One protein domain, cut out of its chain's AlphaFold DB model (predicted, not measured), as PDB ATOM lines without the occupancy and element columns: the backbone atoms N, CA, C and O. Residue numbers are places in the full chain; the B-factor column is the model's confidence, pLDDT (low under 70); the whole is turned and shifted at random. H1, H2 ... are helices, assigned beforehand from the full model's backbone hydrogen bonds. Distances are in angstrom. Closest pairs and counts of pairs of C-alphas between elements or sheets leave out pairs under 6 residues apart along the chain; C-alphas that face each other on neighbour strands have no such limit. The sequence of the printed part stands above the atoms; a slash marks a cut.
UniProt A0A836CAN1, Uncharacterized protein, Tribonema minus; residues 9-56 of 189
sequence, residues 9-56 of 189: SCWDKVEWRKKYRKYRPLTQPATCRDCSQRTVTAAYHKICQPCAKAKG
ATOM      1  N   SER A   9      59.164  -5.072 -47.591       89.31
ATOM      2  CA  SER A   9      58.255  -4.318 -48.464       89.31
ATOM      3  C   SER A   9      56.777  -4.712 -48.352       89.31
ATOM      4  O   SER A   9      55.897  -3.884 -48.578       89.31
ATOM      5  N   CYS A  10      56.461  -5.977 -48.064       90.56
ATOM      6  CA  CYS A  10      55.071  -6.399 -47.875       90.56
ATOM      7  C   CYS A  10      54.570  -6.051 -46.477       90.56
ATOM      8  O   CYS A  10      53.393  -5.728 -46.322       90.56
ATOM      9  N   TRP A  11      55.456  -6.080 -45.486       90.19
ATOM     10  CA  TRP A  11      55.161  -5.637 -44.136       90.19
ATOM     11  C   TRP A  11      54.795  -4.147 -44.123       90.19
ATOM     12  O   TRP A  11      53.698  -3.821 -43.668       90.19
ATOM     13  N   ASP A  12      55.594  -3.291 -44.769       91.00
ATOM     14  CA  ASP A  12      55.336  -1.844 -44.882       91.00
ATOM     15  C   ASP A  12      53.985  -1.561 -45.552       91.00
ATOM     16  O   ASP A  12      53.209  -0.720 -45.107       91.00
ATOM     17  N   LYS A  13      53.636  -2.313 -46.607       92.62
ATOM     18  CA  LYS A  13      52.332  -2.177 -47.284       92.62
ATOM     19  C   LYS A  13      51.166  -2.495 -46.354       92.62
ATOM     20  O   LYS A  13      50.113  -1.865 -46.447       92.62
ATOM     21  N   VAL A  14      51.304  -3.521 -45.517       91.81
ATOM     22  CA  VAL A  14      50.255  -3.900 -44.563       91.81
ATOM     23  C   VAL A  14      50.190  -2.885 -43.424       91.81
ATOM     24  O   VAL A  14      49.092  -2.498 -43.031       91.81
ATOM     25  N   GLU A  15      51.333  -2.425 -42.920       91.62
ATOM     26  CA  GLU A  15      51.399  -1.404 -41.877       91.62
ATOM     27  C   GLU A  15      50.823  -0.067 -42.347       91.62
ATOM     28  O   GLU A  15      49.948   0.484 -41.684       91.62
ATOM     29  N   TRP A  16      51.198   0.398 -43.537       93.81
ATOM     30  CA  TRP A  16      50.624   1.590 -44.154       93.81
ATOM     31  C   TRP A  16      49.098   1.481 -44.248       93.81
ATOM     32  O   TRP A  16      48.373   2.373 -43.811       93.81
ATOM     33  N   ARG A  17      48.564   0.343 -44.716       93.94
ATOM     34  CA  ARG A  17      47.106   0.131 -44.756       93.94
ATOM     35  C   ARG A  17      46.463   0.226 -43.370       93.94
ATOM     36  O   ARG A  17      45.364   0.767 -43.275       93.94
ATOM     37  N   LYS A  18      47.118  -0.265 -42.312       92.00
ATOM     38  CA  LYS A  18      46.637  -0.122 -40.926       92.00
ATOM     39  C   LYS A  18      46.678   1.340 -40.473       92.00
ATOM     40  O   LYS A  18      45.651   1.851 -40.034       92.00
ATOM     41  N   LYS A  19      47.813   2.024 -40.663       94.50
ATOM     42  CA  LYS A  19      48.031   3.432 -40.288       94.50
ATOM     43  C   LYS A  19      46.988   4.361 -40.909       94.50
ATOM     44  O   LYS A  19      46.439   5.219 -40.232       94.50
ATOM     45  N   TYR A  20      46.653   4.135 -42.177       96.00
ATOM     46  CA  TYR A  20      45.702   4.966 -42.919       96.00
ATOM     47  C   TYR A  20      44.261   4.431 -42.916       96.00
ATOM     48  O   TYR A  20      43.461   4.860 -43.744       96.00
ATOM     49  N   ARG A  21      43.910   3.488 -42.025       93.88
ATOM     50  CA  ARG A  21      42.561   2.879 -41.932       93.88
ATOM     51  C   ARG A  21      42.039   2.284 -43.255       93.88
ATOM     52  O   ARG A  21      40.839   2.156 -43.462       93.88
ATOM     53  N   LYS A  22      42.939   1.884 -44.157       93.38
ATOM     54  CA  LYS A  22      42.644   1.204 -45.436       93.38
ATOM     55  C   LYS A  22      42.788  -0.320 -45.330       93.38
ATOM     56  O   LYS A  22      42.777  -1.024 -46.341       93.38
ATOM     57  N   TYR A  23      42.990  -0.834 -44.119       94.12
ATOM     58  CA  TYR A  23      43.128  -2.257 -43.843       94.12
ATOM     59  C   TYR A  23      41.759  -2.940 -43.857       94.12
ATOM     60  O   TYR A  23      40.875  -2.583 -43.084       94.12
ATOM     61  N   ARG A  24      41.601  -3.946 -44.719       91.62
ATOM     62  CA  ARG A  24      40.386  -4.749 -44.850       91.62
ATOM     63  C   ARG A  24      40.660  -6.165 -44.329       91.62
ATOM     64  O   ARG A  24      41.326  -6.928 -45.033       91.62
ATOM     65  N   PRO A  25      40.214  -6.513 -43.107       91.12
ATOM     66  CA  PRO A  25      40.333  -7.877 -42.602       91.12
ATOM     67  C   PRO A  25      39.493  -8.843 -43.447       91.12
ATOM     68  O   PRO A  25      38.546  -8.430 -44.120       91.12
ATOM     69  N   LEU A  26      39.839 -10.131 -43.417       90.44
ATOM     70  CA  LEU A  26      38.974 -11.163 -43.985       90.44
ATOM     71  C   LEU A  26      37.864 -11.489 -42.990       90.44
ATOM     72  O   LEU A  26      38.128 -11.651 -41.803       90.44
ATOM     73  N   THR A  27      36.641 -11.615 -43.497       90.88
ATOM     74  CA  THR A  27      35.490 -12.140 -42.748       90.88
ATOM     75  C   THR A  27      35.431 -13.665 -42.785       90.88
ATOM     76  O   THR A  27      34.933 -14.284 -41.856       90.88
ATOM     77  N   GLN A  28      35.967 -14.279 -43.841       91.94
ATOM     78  CA  GLN A  28      36.038 -15.726 -44.030       91.94
ATOM     79  C   GLN A  28      37.452 -16.134 -44.443       91.94
ATOM     80  O   GLN A  28      38.119 -15.360 -45.133       91.94
ATOM     81  N   PRO A  29      37.913 -17.345 -44.095       93.00
ATOM     82  CA  PRO A  29      39.225 -17.806 -44.512       93.00
ATOM     83  C   PRO A  29      39.294 -17.943 -46.037       93.00
ATOM     84  O   PRO A  29      38.386 -18.492 -46.674       93.00
ATOM     85  N   ALA A  30      40.382 -17.438 -46.617       92.19
ATOM     86  CA  ALA A  30      40.650 -17.516 -48.046       92.19
ATOM     87  C   ALA A  30      41.354 -18.824 -48.427       92.19
ATOM     88  O   ALA A  30      42.004 -19.482 -47.609       92.19
ATOM     89  N   THR A  31      41.231 -19.179 -49.702       94.19
ATOM     90  CA  THR A  31      41.898 -20.336 -50.299       94.19
ATOM     91  C   THR A  31      43.389 -20.072 -50.462       94.19
ATOM     92  O   THR A  31      43.808 -19.065 -51.032       94.19
ATOM     93  N   CYS A  32      44.203 -20.994 -49.962       94.62
ATOM     94  CA  CYS A  32      45.644 -20.986 -50.134       94.62
ATOM     95  C   CYS A  32      46.027 -21.404 -51.559       94.62
ATOM     96  O   CYS A  32      45.542 -22.418 -52.047       94.62
ATOM     97  N   ARG A  33      46.967 -20.697 -52.197       92.00
ATOM     98  CA  ARG A  33      47.473 -21.080 -53.528       92.00
ATOM     99  C   ARG A  33      48.296 -22.380 -53.543       92.00
ATOM    100  O   ARG A  33      48.415 -22.997 -54.591       92.00
ATOM    101  N   ASP A  34      48.881 -22.769 -52.410       91.44
ATOM    102  CA  ASP A  34      49.798 -23.915 -52.332       91.44
ATOM    103  C   ASP A  34      49.107 -25.229 -51.967       91.44
ATOM    104  O   ASP A  34      49.366 -26.244 -52.601       91.44
ATOM    105  N   CYS A  35      48.259 -25.221 -50.934       92.81
ATOM    106  CA  CYS A  35      47.536 -26.417 -50.492       92.81
ATOM    107  C   CYS A  35      46.085 -26.460 -50.983       92.81
ATOM    108  O   CYS A  35      45.387 -27.423 -50.698       92.81
ATOM    109  N   SER A  36      45.608 -25.412 -51.665       93.06
ATOM    110  CA  SER A  36      44.227 -25.287 -52.161       93.06
ATOM    111  C   SER A  36      43.133 -25.374 -51.087       93.06
ATOM    112  O   SER A  36      41.950 -25.413 -51.408       93.06
ATOM    113  N   GLN A  37      43.496 -25.344 -49.802       93.94
ATOM    114  CA  GLN A  37      42.559 -25.354 -48.679       93.94
ATOM    115  C   GLN A  37      42.227 -23.930 -48.218       93.94
ATOM    116  O   GLN A  37      43.050 -23.013 -48.324       93.94
ATOM    117  N   ARG A  38      41.036 -23.741 -47.641       93.12
ATOM    118  CA  ARG A  38      40.580 -22.468 -47.051       93.12
ATOM    119  C   ARG A  38      41.171 -22.242 -45.657       93.12
ATOM    120  O   ARG A  38      40.456 -22.205 -44.665       93.12
ATOM    121  N   THR A  39      42.493 -22.128 -45.577       92.69
ATOM    122  CA  THR A  39      43.247 -22.010 -44.313       92.69
ATOM    123  C   THR A  39      43.890 -20.638 -44.118       92.69
ATOM    124  O   THR A  39      44.536 -20.386 -43.101       92.69
ATOM    125  N   VAL A  40      43.737 -19.721 -45.080       92.06
ATOM    126  CA  VAL A  40      44.329 -18.383 -45.000       92.06
ATOM    127  C   VAL A  40      43.436 -17.474 -44.161       92.06
ATOM    128  O   VAL A  40      42.441 -16.940 -44.643       92.06
ATOM    129  N   THR A  41      43.806 -17.283 -42.898       89.81
ATOM    130  CA  THR A  41      43.083 -16.414 -41.953       89.81
ATOM    131  C   THR A  41      43.563 -14.963 -41.985       89.81
ATOM    132  O   THR A  41      42.821 -14.046 -41.637       89.81
ATOM    133  N   ALA A  42      44.806 -14.727 -42.404       89.00
ATOM    134  CA  ALA A  42      45.425 -13.411 -42.350       89.00
ATOM    135  C   ALA A  42      45.150 -12.577 -43.614       89.00
ATOM    136  O   ALA A  42      45.193 -13.067 -44.745       89.00
ATOM    137  N   ALA A  43      44.917 -11.273 -43.428       89.75
ATOM    138  CA  ALA A  43      44.594 -10.385 -44.537       89.75
ATOM    139  C   ALA A  43      45.739 -10.184 -45.516       89.75
ATOM    140  O   ALA A  43      46.896 -10.044 -45.123       89.75
ATOM    141  N   TYR A  44      45.388 -10.158 -46.804       90.44
ATOM    142  CA  TYR A  44      46.308  -9.989 -47.928       90.44
ATOM    143  C   TYR A  44      47.348 -11.106 -48.118       90.44
ATOM    144  O   TYR A  44      48.256 -10.964 -48.936       90.44
ATOM    145  N   HIS A  45      47.219 -12.215 -47.392       91.38
ATOM    146  CA  HIS A  45      48.045 -13.395 -47.609       91.38
ATOM    147  C   HIS A  45      47.494 -14.178 -48.809       91.38
ATOM    148  O   HIS A  45      46.283 -14.303 -48.979       91.38
ATOM    149  N   LYS A  46      48.383 -14.680 -49.669       91.62
ATOM    150  CA  LYS A  46      48.052 -15.544 -50.818       91.62
ATOM    151  C   LYS A  46      48.234 -17.027 -50.496       91.62
ATOM    152  O   LYS A  46      47.660 -17.885 -51.165       91.62
ATOM    153  N   ILE A  47      49.061 -17.325 -49.500       92.94
ATOM    154  CA  ILE A  47      49.365 -18.681 -49.049       92.94
ATOM    155  C   ILE A  47      49.191 -18.783 -47.537       92.94
ATOM    156  O   ILE A  47      49.258 -17.789 -46.812       92.94
ATOM    157  N   CYS A  48      48.953 -20.003 -47.077       92.06
ATOM    158  CA  CYS A  48      48.764 -20.318 -45.675       92.06
ATOM    159  C   CYS A  48      50.086 -20.185 -44.896       92.06
ATOM    160  O   CYS A  48      51.159 -20.390 -45.461       92.06
ATOM    161  N   GLN A  49      50.030 -19.880 -43.597       88.94
ATOM    162  CA  GLN A  49      51.227 -19.831 -42.742       88.94
ATOM    163  C   GLN A  49      52.051 -21.139 -42.762       88.94
ATOM    164  O   GLN A  49      53.269 -21.053 -42.944       88.94
ATOM    165  N   PRO A  50      51.450 -22.350 -42.672       90.44
ATOM    166  CA  PRO A  50      52.238 -23.580 -42.773       90.44
ATOM    167  C   PRO A  50      52.921 -23.730 -44.140       90.44
ATOM    168  O   PRO A  50      54.083 -24.123 -44.210       90.44
ATOM    169  N   CYS A  51      52.244 -23.325 -45.215       90.75
ATOM    170  CA  CYS A  51      52.761 -23.340 -46.581       90.75
ATOM    171  C   CYS A  51      53.960 -22.392 -46.739       90.75
ATOM    172  O   CYS A  51      55.007 -22.770 -47.268       90.75
ATOM    173  N   ALA A  52      53.828 -21.167 -46.219       90.00
ATOM    174  CA  ALA A  52      54.879 -20.157 -46.228       90.00
ATOM    175  C   ALA A  52      56.111 -20.613 -45.435       90.00
ATOM    176  O   ALA A  52      57.236 -20.445 -45.904       90.00
ATOM    177  N   LYS A  53      55.903 -21.246 -44.272       88.31
ATOM    178  CA  LYS A  53      56.976 -21.792 -43.430       88.31
ATOM    179  C   LYS A  53      57.692 -22.968 -44.097       88.31
ATOM    180  O   LYS A  53      58.916 -22.999 -44.077       88.31
ATOM    181  N   ALA A  54      56.950 -23.887 -44.719       90.31
ATOM    182  CA  ALA A  54      57.520 -25.036 -45.422       90.31
ATOM    183  C   ALA A  54      58.380 -24.620 -46.626       90.31
ATOM    184  O   ALA A  54      59.438 -25.194 -46.865       90.31
ATOM    185  N   LYS A  55      57.948 -23.596 -47.374       87.50
ATOM    186  CA  LYS A  55      58.658 -23.105 -48.567       87.50
ATOM    187  C   LYS A  55      59.679 -21.998 -48.277       87.50
ATOM    188  O   LYS A  55      60.494 -21.687 -49.146       87.50
ATOM    189  N   GLY A  56      59.626 -21.380 -47.095       85.75
ATOM    190  CA  GLY A  56      60.471 -20.242 -46.724       85.75
ATOM    191  C   GLY A  56      60.231 -18.999 -47.590       85.75
ATOM    192  O   GLY A  56      61.179 -18.296 -47.933       85.75
TER     193      GLY A  56
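What this domain is: This is residues 9 to 56 of the 189 residues of an uncharacterized protein of Tribonema minus (UniProt A0A836CAN1). What shape is this? There is little regular structure: a flat piece in which two helices, H1 and H2, stand apart at the two ends of one long unnamed stretch, residues 20 to 48, which folds back on itself near H2. What is printed? The printed part has 48 residues with two named helices, H1 then H2, and no named strand; the class is all helix, with 18 residues in named elements. How dense is it? It is only just loose, close to compact, with a radius of gyration of the C-alphas of 11.7 A and spans of 32 by 24 by 11 A.

Where its parts are: Where is the longest helix? H1, residues 9 to 19, begins at C-alpha 9 (58.255, -4.318, -48.464) and is 15.2 A long. Where is the other? H2, residues 49 to 55, is 10.0 A long and ends at C-alpha 55 (58.658, -23.105, -48.567).

How they stand to each other: Do the helices meet? H1 and H2 are apart, joined by a long link of 29 residues. What stands free? Residues 16 to 21 do, of which 16 to 19 belong to H1. Are the backbones paired? In H1 and H2 every O i to N i+4 pair is within hydrogen-bond range.

The domain as a whole: How large is it? The C-alphas farthest apart, of Tyr 20 and Ala 54, are 32.3 A apart. Is anything missing or uncertain? The printed part has no cut, and no printed residue is under 70 in pLDDT.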